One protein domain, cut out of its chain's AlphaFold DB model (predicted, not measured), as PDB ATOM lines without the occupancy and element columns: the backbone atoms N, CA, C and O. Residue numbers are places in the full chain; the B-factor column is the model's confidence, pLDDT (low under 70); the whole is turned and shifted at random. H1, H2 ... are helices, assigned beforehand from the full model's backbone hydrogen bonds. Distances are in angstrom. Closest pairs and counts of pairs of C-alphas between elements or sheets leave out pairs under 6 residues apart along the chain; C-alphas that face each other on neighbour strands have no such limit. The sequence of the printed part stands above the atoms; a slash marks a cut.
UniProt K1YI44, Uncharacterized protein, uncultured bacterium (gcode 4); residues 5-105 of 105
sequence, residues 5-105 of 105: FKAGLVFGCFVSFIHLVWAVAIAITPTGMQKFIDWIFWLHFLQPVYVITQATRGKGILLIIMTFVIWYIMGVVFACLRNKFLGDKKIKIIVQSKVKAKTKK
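AT A GLANCE: This is residues 5 to 105 of the 105 residues of an uncharacterized protein of uncultured bacterium (gcode 4) (UniProt K1YI44). Two long helices, H1 and H3, lie side by side and run opposite ways; at the end of H1 the shorter H2 turns off steeply, and a long link leads from H2 back to H3. Beyond the body, residues 81 to 86 of H3 and residues 88 to 105, which hold H4, stick out as one long arm that makes much of the length. The printed part has 101 residues with four named helices, in the order H1, H2, H3, H4, and no named strand; the class is all helix. The whole is extended, with a radius of gyration of the C-alphas of 23.4 A and spans of 78 by 32 by 16 A.

HOW THE PARTS SIT: H1, residues 5 to 28, and H3, residues 57 to 86, touch, with 47 pairs of C-alphas within 8 A. Their closest C-alphas are those of Gly 8 and Tyr 72, 3.9 A apart. They run opposite ways at a shallow tilt of 28 degrees. H2, residues 30 to 43, and H1 only just touch, with 3 pairs of C-alphas within 8 A, and only at the corner by their link. H1 touches H2 with residues 25 to 26 alone, and H2 touches H1 with residues 32 to 33 alone; the closest C-alphas of the two are those of Ile 26 and Met 33, 6.0 A apart. The two run opposite ways at a steep tilt of 64 degrees. H2 and H3 are apart. H4, residues 89 to 103, and H3 meet only through their link, and H4 is apart from H1 and H2. In H1, H2, H3 and H4 every O i to N i+4 pair is within hydrogen-bond range.

IN THESE COORDINATES: H1 begins at C-alpha 5, (136.751, 130.865, 154.374), and is 34.0 A long from first to last C-alpha. H2, 14 residues, measures 20.1 A. H3, the longest helix with 30 residues, measures 42.0 A and begins at C-alpha 57, (121.301, 152.640, 164.988). H4, 15 residues, measures 21.8 A and ends at C-alpha 103, (161.940, 105.712, 135.792).

THE WHOLE: The two C-alphas farthest apart are those of Thr 31 and Lys 105, at 78.4 A. Without the stretches that stand free, the body has 71 residues and spans 46 by 29 by 14 A. The link from H2 to H3, residues 44 to 56, is long; those from H1 to H2 and from H3 to H4 are tight. The printed part has no cut and ends at residue 105, the chain's last residue. The mean pLDDT of the printed part is 89.4; residues 87 to 98, residue 100 and residues 104 to 105 are under 70, and the mean of H4 is 64.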
ATOM      1  N   PHE A   5     137.812 130.425 153.470       97.50
ATOM      2  CA  PHE A   5     136.751 130.865 154.374       97.50
ATOM      3  C   PHE A   5     137.325 131.461 155.656       97.50
ATOM      4  O   PHE A   5     136.849 132.491 156.116       97.50
ATOM      5  N   LYS A   6     138.410 130.880 156.185       97.75
ATOM      6  CA  LYS A   6     139.132 131.471 157.323       97.75
ATOM      7  C   LYS A   6     139.734 132.831 156.961       97.75
ATOM      8  O   LYS A   6     139.656 133.751 157.761       97.75
ATOM      9  N   ALA A   7     140.287 132.967 155.754       97.56
ATOM     10  CA  ALA A   7     140.787 134.247 155.254       97.56
ATOM     11  C   ALA A   7     139.674 135.294 155.185       97.56
ATOM     12  O   ALA A   7     139.820 136.379 155.736       97.56
ATOM     13  N   GLY A   8     138.547 134.938 154.559       98.00
ATOM     14  CA  GLY A   8     137.365 135.791 154.503       98.00
ATOM     15  C   GLY A   8     136.909 136.224 155.893       98.00
ATOM     16  O   GLY A   8     136.730 137.411 156.125       98.00
ATOM     17  N   LEU A   9     136.790 135.290 156.843       98.44
ATOM     18  CA  LEU A   9     136.389 135.613 158.217       98.44
ATOM     19  C   LEU A   9     137.351 136.594 158.891       98.44
ATOM     20  O   LEU A   9     136.893 137.551 159.502       98.44
ATOM     21  N   VAL A  10     138.666 136.395 158.759       98.25
ATOM     22  CA  VAL A  10     139.657 137.305 159.354       98.25
ATOM     23  C   VAL A  10     139.517 138.717 158.782       98.25
ATOM     24  O   VAL A  10     139.417 139.666 159.554       98.25
ATOM     25  N   PHE A  11     139.456 138.863 157.455       98.06
ATOM     26  CA  PHE A  11     139.318 140.178 156.817       98.06
ATOM     27  C   PHE A  11     137.969 140.831 157.134       98.06
ATOM     28  O   PHE A  11     137.932 141.998 157.522       98.06
ATOM     29  N   GLY A  12     136.878 140.074 157.016       98.31
ATOM     30  CA  GLY A  12     135.530 140.540 157.321       98.31
ATOM     31  C   GLY A  12     135.415 141.040 158.759       98.31
ATOM     32  O   GLY A  12     135.000 142.176 158.965       98.31
ATOM     33  N   CYS A  13     135.827 140.233 159.744       98.44
ATOM     34  CA  CYS A  13     135.765 140.603 161.161       98.44
ATOM     35  C   CYS A  13     136.688 141.773 161.505       98.44
ATOM     36  O   CYS A  13     136.291 142.665 162.248       98.44
ATOM     37  N   PHE A  14     137.919 141.780 160.989       98.44
ATOM     38  CA  PHE A  14     138.875 142.839 161.297       98.44
ATOM     39  C   PHE A  14     138.371 144.202 160.814       98.44
ATOM     40  O   PHE A  14     138.354 145.169 161.576       98.44
ATOM     41  N   VAL A  15     137.904 144.277 159.565       98.38
ATOM     42  CA  VAL A  15     137.461 145.554 159.002       98.38
ATOM     43  C   VAL A  15     136.113 145.982 159.576       98.38
ATOM     44  O   VAL A  15     135.942 147.163 159.881       98.38
ATOM     45  N   SER A  16     135.171 145.063 159.791       98.19
ATOM     46  CA  SER A  16     133.892 145.414 160.418       98.19
ATOM     47  C   SER A  16     134.061 145.876 161.867       98.19
ATOM     48  O   SER A  16     133.343 146.775 162.301       98.19
ATOM     49  N   PHE A  17     135.054 145.351 162.594       98.38
ATOM     50  CA  PHE A  17     135.395 145.817 163.938       98.38
ATOM     51  C   PHE A  17     135.898 147.265 163.941       98.38
ATOM     52  O   PHE A  17     135.432 148.067 164.748       98.38
ATOM     53  N   ILE A  18     136.775 147.643 163.006       98.25
ATOM     54  CA  ILE A  18     137.213 149.043 162.855       98.25
ATOM     55  C   ILE A  18     136.005 149.961 162.616       98.25
ATOM     56  O   ILE A  18     135.900 151.032 163.214       98.25
ATOM     57  N   HIS A  19     135.050 149.526 161.790       97.38
ATOM     58  CA  HIS A  19     133.841 150.301 161.507       97.38
ATOM     59  C   HIS A  19     132.844 150.326 162.670       97.38
ATOM     60  O   HIS A  19     132.123 151.309 162.836       97.38
ATOM     61  N   LEU A  20     132.814 149.283 163.499       97.31
ATOM     62  CA  LEU A  20     132.078 149.292 164.758       97.31
ATOM     63  C   LEU A  20     132.662 150.347 165.705       97.31
ATOM     64  O   LEU A  20     131.908 151.165 166.226       97.31
ATOM     65  N   VAL A  21     133.988 150.377 165.876       97.56
ATOM     66  CA  VAL A  21     134.681 151.400 166.683       97.56
ATOM     67  C   VAL A  21     134.364 152.800 166.157       97.56
ATOM     68  O   VAL A  21     133.991 153.676 166.932       97.56
ATOM     69  N   TRP A  22     134.427 152.993 164.839       96.12
ATOM     70  CA  TRP A  22     134.044 154.239 164.177       96.12
ATOM     71  C   TRP A  22     132.595 154.655 164.483       96.12
ATOM     72  O   TRP A  22     132.343 155.788 164.895       96.12
ATOM     73  N   ALA A  23     131.635 153.739 164.326       96.06
ATOM     74  CA  ALA A  23     130.220 154.012 164.575       96.06
ATOM     75  C   ALA A  23     129.951 154.371 166.045       96.06
ATOM     76  O   ALA A  23     129.194 155.303 166.324       96.06
ATOM     77  N   VAL A  24     130.600 153.668 166.979       96.00
ATOM     78  CA  VAL A  24     130.532 153.961 168.419       96.00
ATOM     79  C   VAL A  24     131.154 155.324 168.724       96.00
ATOM     80  O   VAL A  24     130.568 156.109 169.467       96.00
ATOM     81  N   ALA A  25     132.295 155.652 168.118       96.25
ATOM     82  CA  ALA A  25     132.952 156.935 168.326       96.25
ATOM     83  C   ALA A  25     132.085 158.110 167.844       96.25
ATOM     84  O   ALA A  25     131.960 159.102 168.560       96.25
ATOM     85  N   ILE A  26     131.400 157.985 166.699       96.00
ATOM     86  CA  ILE A  26     130.423 158.996 166.255       96.00
ATOM     87  C   ILE A  26     129.263 159.117 167.250       96.00
ATOM     88  O   ILE A  26     128.796 160.225 167.504       96.00
ATOM     89  N   ALA A  27     128.785 158.001 167.805       94.00
ATOM     90  CA  ALA A  27     127.668 158.014 168.745       94.00
ATOM     91  C   ALA A  27     128.007 158.727 170.068       94.00
ATOM     92  O   ALA A  27     127.128 159.353 170.655       94.00
ATOM     93  N   ILE A  28     129.261 158.646 170.527       95.44
ATOM     94  CA  ILE A  28     129.703 159.229 171.805       95.44
ATOM     95  C   ILE A  28     130.269 160.647 171.621       95.44
ATOM     96  O   ILE A  28     130.041 161.515 172.460       95.44
ATOM     97  N   THR A  29     131.016 160.900 170.542       95.25
ATOM     98  CA  THR A  29     131.736 162.166 170.320       95.25
ATOM     99  C   THR A  29     131.666 162.632 168.858       95.25
ATOM    100  O   THR A  29     132.676 162.692 168.153       95.25
ATOM    101  N   PRO A  30     130.479 163.017 168.354       92.88
ATOM    102  CA  PRO A  30     130.319 163.400 166.949       92.88
ATOM    103  C   PRO A  30     131.212 164.589 166.558       92.88
ATOM    104  O   PRO A  30     131.860 164.558 165.514       92.88
ATOM    105  N   THR A  31     131.341 165.597 167.428       93.50
ATOM    106  CA  THR A  31     132.225 166.753 167.198       93.50
ATOM    107  C   THR A  31     133.706 166.371 167.220       93.50
ATOM    108  O   THR A  31     134.498 166.926 166.460       93.50
ATOM    109  N   GLY A  32     134.103 165.420 168.074       95.44
ATOM    110  CA  GLY A  32     135.470 164.896 168.088       95.44
ATOM    111  C   GLY A  32     135.795 164.145 166.799       95.44
ATOM    112  O   GLY A  32     136.856 164.352 166.212       95.44
ATOM    113  N   MET A  33     134.841 163.351 166.307       96.12
ATOM    114  CA  MET A  33     134.986 162.639 165.041       96.12
ATOM    115  C   MET A  33     135.026 163.573 163.833       96.12
ATOM    116  O   MET A  33     135.765 163.286 162.894       96.12
ATOM    117  N   GLN A  34     134.302 164.700 163.865       96.19
ATOM    118  CA  GLN A  34     134.407 165.723 162.820       96.19
ATOM    119  C   GLN A  34     135.838 166.261 162.754       96.19
ATOM    120  O   GLN A  34     136.467 166.169 161.709       96.19
ATOM    121  N   LYS A  35     136.398 166.698 163.891       95.81
ATOM    122  CA  LYS A  35     137.783 167.197 163.959       95.81
ATOM    123  C   LYS A  35     138.808 166.160 163.498       95.81
ATOM    124  O   LYS A  35     139.781 166.508 162.839       95.81
ATOM    125  N   PHE A  36     138.599 164.892 163.850       96.19
ATOM    126  CA  PHE A  36     139.465 163.799 163.412       96.19
ATOM    127  C   PHE A  36     139.453 163.638 161.886       96.19
ATOM    128  O   PHE A  36     140.507 163.470 161.275       96.19
ATOM    129  N   ILE A  37     138.279 163.730 161.263       95.75
ATOM    130  CA  ILE A  37     138.136 163.655 159.807       95.75
ATOM    131  C   ILE A  37     138.679 164.903 159.115       95.75
ATOM    132  O   ILE A  37     139.370 164.768 158.108       95.75
ATOM    133  N   ASP A  38     138.450 166.086 159.679       95.69
ATOM    134  CA  ASP A  38     139.030 167.334 159.180       95.69
ATOM    135  C   ASP A  38     140.566 167.251 159.186       95.69
ATOM    136  O   ASP A  38     141.216 167.631 158.214       95.69
ATOM    137  N   TRP A  39     141.156 166.669 160.237       96.50
ATOM    138  CA  TRP A  39     142.596 166.411 160.314       96.50
ATOM    139  C   TRP A  39     143.078 165.396 159.268       96.50
ATOM    140  O   TRP A  39     144.095 165.633 158.614       96.50
ATOM    141  N   ILE A  40     142.345 164.296 159.054       96.62
ATOM    142  CA  ILE A  40     142.668 163.333 157.988       96.62
ATOM    143  C   ILE A  40     142.639 164.017 156.621       96.62
ATOM    144  O   ILE A  40     143.568 163.831 155.835       96.62
ATOM    145  N   PHE A  41     141.611 164.806 156.313       96.50
ATOM    146  CA  PHE A  41     141.515 165.475 155.015       96.50
ATOM    147  C   PHE A  41     142.575 166.551 154.832       96.50
ATOM    148  O   PHE A  41     143.163 166.638 153.753       96.50
ATOM    149  N   TRP A  42     142.909 167.272 155.898       96.88
ATOM    150  CA  TRP A  42     144.030 168.199 155.897       96.88
ATOM    151  C   TRP A  42     145.359 167.510 155.543       96.88
ATOM    152  O   TRP A  42     146.079 168.010 154.680       96.88
ATOM    153  N   LEU A  43     145.648 166.321 156.098       98.00
ATOM    154  CA  LEU A  43     146.836 165.530 155.724       98.00
ATOM    155  C   LEU A  43     146.863 165.133 154.238       98.00
ATOM    156  O   LEU A  43     147.932 164.869 153.693       98.00
ATOM    157  N   HIS A  44     145.699 165.086 153.589       97.94
ATOM    158  CA  HIS A  44     145.554 164.765 152.170       97.94
ATOM    159  C   HIS A  44     145.428 166.013 151.280       97.94
ATOM    160  O   HIS A  44     145.147 165.872 150.092       97.94
ATOM    161  N   PHE A  45     145.629 167.221 151.824       96.81
ATOM    162  CA  PHE A  45     145.437 168.496 151.119       96.81
ATOM    163  C   PHE A  45     144.016 168.672 150.552       96.81
ATOM    164  O   PHE A  45     143.813 169.333 149.533       96.81
ATOM    165  N   LEU A  46     143.019 168.078 151.212       96.06
ATOM    166  CA  LEU A  46     141.611 168.192 150.854       96.06
ATOM    167  C   LEU A  46     140.908 169.111 151.857       96.06
ATOM    168  O   LEU A  46     141.024 168.918 153.065       96.06
ATOM    169  N   GLN A  47     140.119 170.069 151.359       93.25
ATOM    170  CA  GLN A  47     139.208 170.872 152.187       93.25
ATOM    171  C   GLN A  47     137.760 170.775 151.693       93.25
ATOM    172  O   GLN A  47     137.200 171.694 151.094       93.25
ATOM    173  N   PRO A  48     137.153 169.615 151.888       89.75
ATOM    174  CA  PRO A  48     135.809 169.362 151.428       89.75
ATOM    175  C   PRO A  48     134.736 169.874 152.402       89.75
ATOM    176  O   PRO A  48     134.943 169.948 153.611       89.75
ATOM    177  N   VAL A  49     133.548 170.177 151.875       91.38
ATOM    178  CA  VAL A  49     132.411 170.659 152.671       91.38
ATOM    179  C   VAL A  49     131.488 169.490 153.016       91.38
ATOM    180  O   VAL A  49     130.568 169.170 152.265       91.38
ATOM    181  N   TYR A  50     131.724 168.838 154.157       88.12
ATOM    182  CA  TYR A  50     130.791 167.853 154.715       88.12
ATOM    183  C   TYR A  50     130.734 167.884 156.234       88.12
ATOM    184  O   TYR A  50     131.689 168.262 156.908       88.12
ATOM    185  N   VAL A  51     129.594 167.429 156.755       93.38
ATOM    186  CA  VAL A  51     129.335 167.322 158.186       93.38
ATOM    187  C   VAL A  51     129.035 165.872 158.554       93.38
ATOM    188  O   VAL A  51     128.245 165.192 157.890       93.38
ATOM    189  N   ILE A  52     129.647 165.389 159.630       92.88
ATOM    190  CA  ILE A  52     129.290 164.119 160.246       92.88
ATOM    191  C   ILE A  52     127.915 164.295 160.883       92.88
ATOM    192  O   ILE A  52     127.738 164.972 161.894       92.88
ATOM    193  N   THR A  53     126.915 163.668 160.272       90.94
ATOM    194  CA  THR A  53     125.568 163.603 160.841       90.94
ATOM    195  C   THR A  53     125.534 162.643 162.026       90.94
ATOM    196  O   THR A  53     126.325 161.700 162.079       90.94
ATOM    197  N   GLN A  54     124.564 162.812 162.927       84.56
ATOM    198  CA  GLN A  54     124.380 161.881 164.039       84.56
ATOM    199  C   GLN A  54     124.248 160.427 163.564       84.56
ATOM    200  O   GLN A  54     123.527 160.114 162.607       84.56
ATOM    201  N   ALA A  55     124.946 159.529 164.263       83.31
ATOM    202  CA  ALA A  55     124.834 158.100 164.031       83.31
ATOM    203  C   ALA A  55     123.434 157.623 164.430       83.31
ATOM    204  O   ALA A  55     123.017 157.742 165.580       83.31
ATOM    205  N   THR A  56     122.713 157.033 163.480       91.25
ATOM    206  CA  THR A  56     121.500 156.275 163.787       91.25
ATOM    207  C   THR A  56     121.855 154.803 163.931       91.25
ATOM    208  O   THR A  56     122.740 154.293 163.236       91.25
ATOM    209  N   ARG A  57     121.125 154.090 164.799       90.69
ATOM    210  CA  ARG A  57     121.301 152.640 164.988       90.69
ATOM    211  C   ARG A  57     121.252 151.879 163.656       90.69
ATOM    212  O   ARG A  57     122.100 151.030 163.409       90.69
ATOM    213  N   GLY A  58     120.324 152.250 162.768       94.25
ATOM    214  CA  GLY A  58     120.187 151.642 161.441       94.25
ATOM    215  C   GLY A  58     121.418 151.829 160.547       94.25
ATOM    216  O   GLY A  58     121.918 150.851 159.997       94.25
ATOM    217  N   LYS A  59     121.956 153.056 160.444       94.19
ATOM    218  CA  LYS A  59     123.162 153.331 159.638       94.19
ATOM    219  C   LYS A  59     124.391 152.601 160.190       94.19
ATOM    220  O   LYS A  59     125.166 152.060 159.409       94.19
ATOM    221  N   GLY A  60     124.545 152.547 161.516       94.06
ATOM    222  CA  GLY A  60     125.652 151.837 162.166       94.06
ATOM    223  C   GLY A  60     125.627 150.327 161.908       94.06
ATOM    224  O   GLY A  60     126.633 149.762 161.487       94.06
ATOM    225  N   ILE A  61     124.468 149.681 162.084       97.19
ATOM    226  CA  ILE A  61     124.303 148.244 161.800       97.19
ATOM    227  C   ILE A  61     124.587 147.953 160.322       97.19
ATOM    228  O   ILE A  61     125.341 147.032 160.005       97.19
ATOM    229  N   LEU A  62     124.027 148.764 159.418       97.25
ATOM    230  CA  LEU A  62     124.245 148.612 157.981       97.25
ATOM    231  C   LEU A  62     125.730 148.735 157.617       97.25
ATOM    232  O   LEU A  62     126.232 147.918 156.847       97.25
ATOM    233  N   LEU A  63     126.442 149.709 158.194       96.81
ATOM    234  CA  LEU A  63     127.876 149.906 157.975       96.81
ATOM    235  C   LEU A  63     128.680 148.651 158.343       96.81
ATOM    236  O   LEU A  63     129.524 148.207 157.566       96.81
ATOM    237  N   ILE A  64     128.399 148.052 159.501       98.06
ATOM    238  CA  ILE A  64     129.111 146.861 159.992       98.06
ATOM    239  C   ILE A  64     128.840 145.652 159.087       98.06
ATOM    240  O   ILE A  64     129.776 144.952 158.704       98.06
ATOM    241  N   ILE A  65     127.581 145.422 158.701       98.50
ATOM    242  CA  ILE A  65     127.207 144.301 157.822       98.50
ATOM    243  C   ILE A  65     127.848 144.462 156.441       98.50
ATOM    244  O   ILE A  65     128.463 143.523 155.934       98.50
ATOM    245  N   MET A  66     127.741 145.650 155.843       98.19
ATOM    246  CA  MET A  66     128.280 145.915 154.506       98.19
ATOM    247  C   MET A  66     129.796 145.746 154.471       98.19
ATOM    248  O   MET A  66     130.329 145.066 153.594       98.19
ATOM    249  N   THR A  67     130.491 146.309 155.458       97.88
ATOM    250  CA  THR A  67     131.950 146.192 155.544       97.88
ATOM    251  C   THR A  67     132.378 144.749 155.798       97.88
ATOM    252  O   THR A  67     133.284 144.273 155.118       97.88
ATOM    253  N   PHE A  68     131.685 144.004 156.664       98.69
ATOM    254  CA  PHE A  68     131.951 142.577 156.857       98.69
ATOM    255  C   PHE A  68     131.816 141.783 155.552       98.69
ATOM    256  O   PHE A  68     132.731 141.045 155.191       98.69
ATOM    257  N   VAL A  69     130.702 141.939 154.827       98.69
ATOM    258  CA  VAL A  69     130.411 141.164 153.608       98.69
ATOM    259  C   VAL A  69     131.429 141.459 152.508       98.69
ATOM    260  O   VAL A  69     132.004 140.527 151.940       98.69
ATOM    261  N   ILE A  70     131.692 142.739 152.232       98.56
ATOM    262  CA  ILE A  70     132.640 143.150 151.185       98.56
ATOM    263  C   ILE A  70     134.036 142.604 151.499       98.56
ATOM    264  O   ILE A  70     134.664 141.965 150.649       98.56
ATOM    265  N   TRP A  71     134.508 142.779 152.733       98.38
ATOM    266  CA  TRP A  71     135.855 142.357 153.109       98.38
ATOM    267  C   TRP A  71     135.991 140.847 153.298       98.38
ATOM    268  O   TRP A  71     137.057 140.295 153.022       98.38
ATOM    269  N   TYR A  72     134.913 140.146 153.651       98.56
ATOM    270  CA  TYR A  72     134.871 138.687 153.607       98.56
ATOM    271  C   TYR A  72     135.097 138.170 152.184       98.56
ATOM    272  O   TYR A  72     135.948 137.299 151.964       98.56
ATOM    273  N   ILE A  73     134.386 138.740 151.205       98.56
ATOM    274  CA  ILE A  73     134.553 138.390 149.789       98.56
ATOM    275  C   ILE A  73     135.984 138.701 149.340       98.56
ATOM    276  O   ILE A  73     136.632 137.835 148.748       98.56
ATOM    277  N   MET A  74     136.521 139.878 149.676       98.06
ATOM    278  CA  MET A  74     137.908 140.231 149.352       98.06
ATOM    279  C   MET A  74     138.920 139.247 149.958       98.06
ATOM    280  O   MET A  74     139.849 138.834 149.265       98.06
ATOM    281  N   GLY A  75     138.727 138.804 151.204       97.62
ATOM    282  CA  GLY A  75     139.589 137.803 151.843       97.62
ATOM    283  C   GLY A  75     139.529 136.433 151.154       97.62
ATOM    284  O   GLY A  75     140.564 135.788 150.955       97.62
ATOM    285  N   VAL A  76     138.340 136.002 150.717       97.81
ATOM    286  CA  VAL A  76     138.170 134.783 149.905       97.81
ATOM    287  C   VAL A  76     138.896 134.919 148.565       97.81
ATOM    288  O   VAL A  76     139.645 134.016 148.183       97.81
ATOM    289  N   VAL A  77     138.718 136.045 147.867       97.25
ATOM    290  CA  VAL A  77     139.387 136.329 146.587       97.25
ATOM    291  C   VAL A  77     140.904 136.321 146.766       97.25
ATOM    292  O   VAL A  77     141.603 135.624 146.028       97.25
ATOM    293  N   PHE A  78     141.417 137.001 147.791       96.19
ATOM    294  CA  PHE A  78     142.837 137.007 148.133       96.19
ATOM    295  C   PHE A  78     143.378 135.590 148.357       96.19
ATOM    296  O   PHE A  78     144.406 135.213 147.788       96.19
ATOM    297  N   ALA A  79     142.672 134.763 149.132       95.88
ATOM    298  CA  ALA A  79     143.072 133.381 149.376       95.88
ATOM    299  C   ALA A  79     143.095 132.540 148.090       95.88
ATOM    300  O   ALA A  79     144.021 131.749 147.889       95.88
ATOM    301  N   CYS A  80     142.109 132.720 147.207       94.12
ATOM    302  CA  CYS A  80     142.059 132.064 145.902       94.12
ATOM    303  C   CYS A  80     143.244 132.473 145.018       94.12
ATOM    304  O   CYS A  80     143.925 131.599 144.475       94.12
ATOM    305  N   LEU A  81     143.538 133.774 144.921       93.38
ATOM    306  CA  LEU A  81     144.679 134.292 144.162       93.38
ATOM    307  C   LEU A  81     146.002 133.760 144.718       93.38
ATOM    308  O   LEU A  81     146.813 133.211 143.969       93.38
ATOM    309  N   ARG A  82     146.196 133.815 146.041       92.94
ATOM    310  CA  ARG A  82     147.387 133.262 146.696       92.94
ATOM    311  C   ARG A  82     147.534 131.775 146.401       92.94
ATOM    312  O   ARG A  82     148.624 131.336 146.061       92.94
ATOM    313  N   ASN A  83     146.469 130.990 146.527       91.50
ATOM    314  CA  ASN A  83     146.542 129.549 146.286       91.50
ATOM    315  C   ASN A  83     146.822 129.215 144.817       91.50
ATOM    316  O   ASN A  83     147.530 128.247 144.558       91.50
ATOM    317  N   LYS A  84     146.310 130.014 143.874       88.25
ATOM    318  CA  LYS A  84     146.505 129.803 142.436       88.25
ATOM    319  C   LYS A  84     147.896 130.225 141.953       88.25
ATOM    320  O   LYS A  84     148.496 129.512 141.156       88.25
ATOM    321  N   PHE A  85     148.399 131.368 142.417       86.25
ATOM    322  CA  PHE A  85     149.618 131.980 141.872       86.25
ATOM    323  C   PHE A  85     150.852 131.802 142.762       86.25
ATOM    324  O   PHE A  85     151.966 131.701 142.254       86.25
ATOM    325  N   LEU A  86     150.659 131.729 144.081       77.75
ATOM    326  CA  LEU A  86     151.732 131.660 145.081       77.75
ATOM    327  C   LEU A  86     151.741 130.324 145.846       77.75
ATOM    328  O   LEU A  86     152.653 130.054 146.626       77.75
ATOM    329  N   GLY A  87     150.730 129.475 145.637       65.19
ATOM    330  CA  GLY A  87     150.599 128.149 146.229       65.19
ATOM    331  C   GLY A  87     151.511 127.131 145.549       65.19
ATOM    332  O   GLY A  87     151.079 126.400 144.670       65.19
ATOM    333  N   ASP A  88     152.774 127.110 145.973       63.59
ATOM    334  CA  ASP A  88     153.789 126.069 145.769       63.59
ATOM    335  C   ASP A  88     153.906 125.435 144.368       63.59
ATOM    336  O   ASP A  88     153.529 124.284 144.126       63.59
ATOM    337  N   LYS A  89     154.692 126.094 143.503       55.34
ATOM    338  CA  LYS A  89     155.472 125.386 142.464       55.34
ATOM    339  C   LYS A  89     156.352 124.267 143.062       55.34
ATOM    340  O   LYS A  89     156.685 123.320 142.353       55.34
ATOM    341  N   LYS A  90     156.707 124.335 144.358       55.12
ATOM    342  CA  LYS A  90     157.587 123.365 145.037       55.12
ATOM    343  C   LYS A  90     157.048 121.930 145.039       55.12
ATOM    344  O   LYS A  90     157.836 121.012 144.826       55.12
ATOM    345  N   ILE A  91     155.739 121.710 145.200       58.12
ATOM    346  CA  ILE A  91     155.177 120.343 145.205       58.12
ATOM    347  C   ILE A  91     155.252 119.721 143.806       58.12
ATOM    348  O   ILE A  91     155.671 118.572 143.671       58.12
ATOM    349  N   LYS A  92     154.935 120.487 142.751       56.12
ATOM    350  CA  LYS A  92     155.088 120.002 141.368       56.12
ATOM    351  C   LYS A  92     156.536 119.607 141.067       56.12
ATOM    352  O   LYS A  92     156.746 118.558 140.471       56.12
ATOM    353  N   ILE A  93     157.520 120.389 141.517       60.12
ATOM    354  CA  ILE A  93     158.946 120.095 141.287       60.12
ATOM    355  C   ILE A  93     159.391 118.822 142.026       60.12
ATOM    356  O   ILE A  93     160.052 117.977 141.425       60.12
ATOM    357  N   ILE A  94     159.003 118.636 143.293       62.25
ATOM    358  CA  ILE A  94     159.388 117.449 144.086       62.25
ATOM    359  C   ILE A  94     158.740 116.164 143.544       62.25
ATOM    360  O   ILE A  94     159.373 115.110 143.511       62.25
ATOM    361  N   VAL A  95     157.485 116.234 143.094       64.75
ATOM    362  CA  VAL A  95     156.808 115.079 142.479       64.75
ATOM    363  C   VAL A  95     157.468 114.721 141.144       64.75
ATOM    364  O   VAL A  95     157.772 113.555 140.903       64.75
ATOM    365  N   GLN A  96     157.765 115.715 140.305       65.75
ATOM    366  CA  GLN A  96     158.440 115.504 139.020       65.75
ATOM    367  C   GLN A  96     159.853 114.918 139.182       65.75
ATOM    368  O   GLN A  96     160.240 114.037 138.410       65.75
ATOM    369  N   SER A  97     160.617 115.356 140.190       67.56
ATOM    370  CA  SER A  97     161.970 114.841 140.428       67.56
ATOM    371  C   SER A  97     161.966 113.389 140.916       67.56
ATOM    372  O   SER A  97     162.745 112.577 140.413       67.56
ATOM    373  N   LYS A  98     161.049 113.020 141.822       68.25
ATOM    374  CA  LYS A  98     160.908 111.632 142.293       68.25
ATOM    375  C   LYS A  98     160.428 110.680 141.197       68.25
ATOM    376  O   LYS A  98     160.911 109.552 141.134       68.25
ATOM    377  N   VAL A  99     159.524 111.120 140.318       72.12
ATOM    378  CA  VAL A  99     159.068 110.308 139.175       72.12
ATOM    379  C   VAL A  99     160.217 110.046 138.198       72.12
ATOM    380  O   VAL A  99     160.453 108.891 137.859       72.12
ATOM    381  N   LYS A 100     160.997 111.073 137.826       65.50
ATOM    382  CA  LYS A 100     162.181 110.901 136.958       65.50
ATOM    383  C   LYS A 100     163.267 110.010 137.568       65.50
ATOM    384  O   LYS A 100     163.936 109.293 136.833       65.50
ATOM    385  N   ALA A 101     163.469 110.062 138.884       71.50
ATOM    386  CA  ALA A 101     164.442 109.203 139.559       71.50
ATOM    387  C   ALA A 101     164.007 107.727 139.575       71.50
ATOM    388  O   ALA A 101     164.855 106.840 139.532       71.50
ATOM    389  N   LYS A 102     162.695 107.461 139.612       70.50
ATOM    390  CA  LYS A 102     162.141 106.102 139.637       70.50
ATOM    391  C   LYS A 102     162.070 105.453 138.252       70.50
ATOM    392  O   LYS A 102     162.157 104.241 138.175       70.50
ATOM    393  N   THR A 103     161.936 106.231 137.176       71.12
ATOM    394  CA  THR A 103     161.940 105.712 135.792       71.12
ATOM    395  C   THR A 103     163.337 105.534 135.193       71.12
ATOM    396  O   THR A 103     163.460 104.962 134.116       71.12
ATOM    397  N   LYS A 104     164.389 106.028 135.861       59.59
ATOM    398  CA  LYS A 104     165.796 105.851 135.456       59.59
ATOM    399  C   LYS A 104     166.488 104.636 136.097       59.59
ATOM    400  O   LYS A 104     167.689 104.476 135.898       59.59
ATOM    401  N   LYS A 105     165.769 103.846 136.890       53.47
ATOM    402  CA  LYS A 105     166.268 102.670 137.610       53.47
ATOM    403  C   LYS A 105     165.552 101.433 137.092       53.47
ATOM    404  O   LYS A 105     166.219 100.384 137.034       53.47
TER     405      LYS A 105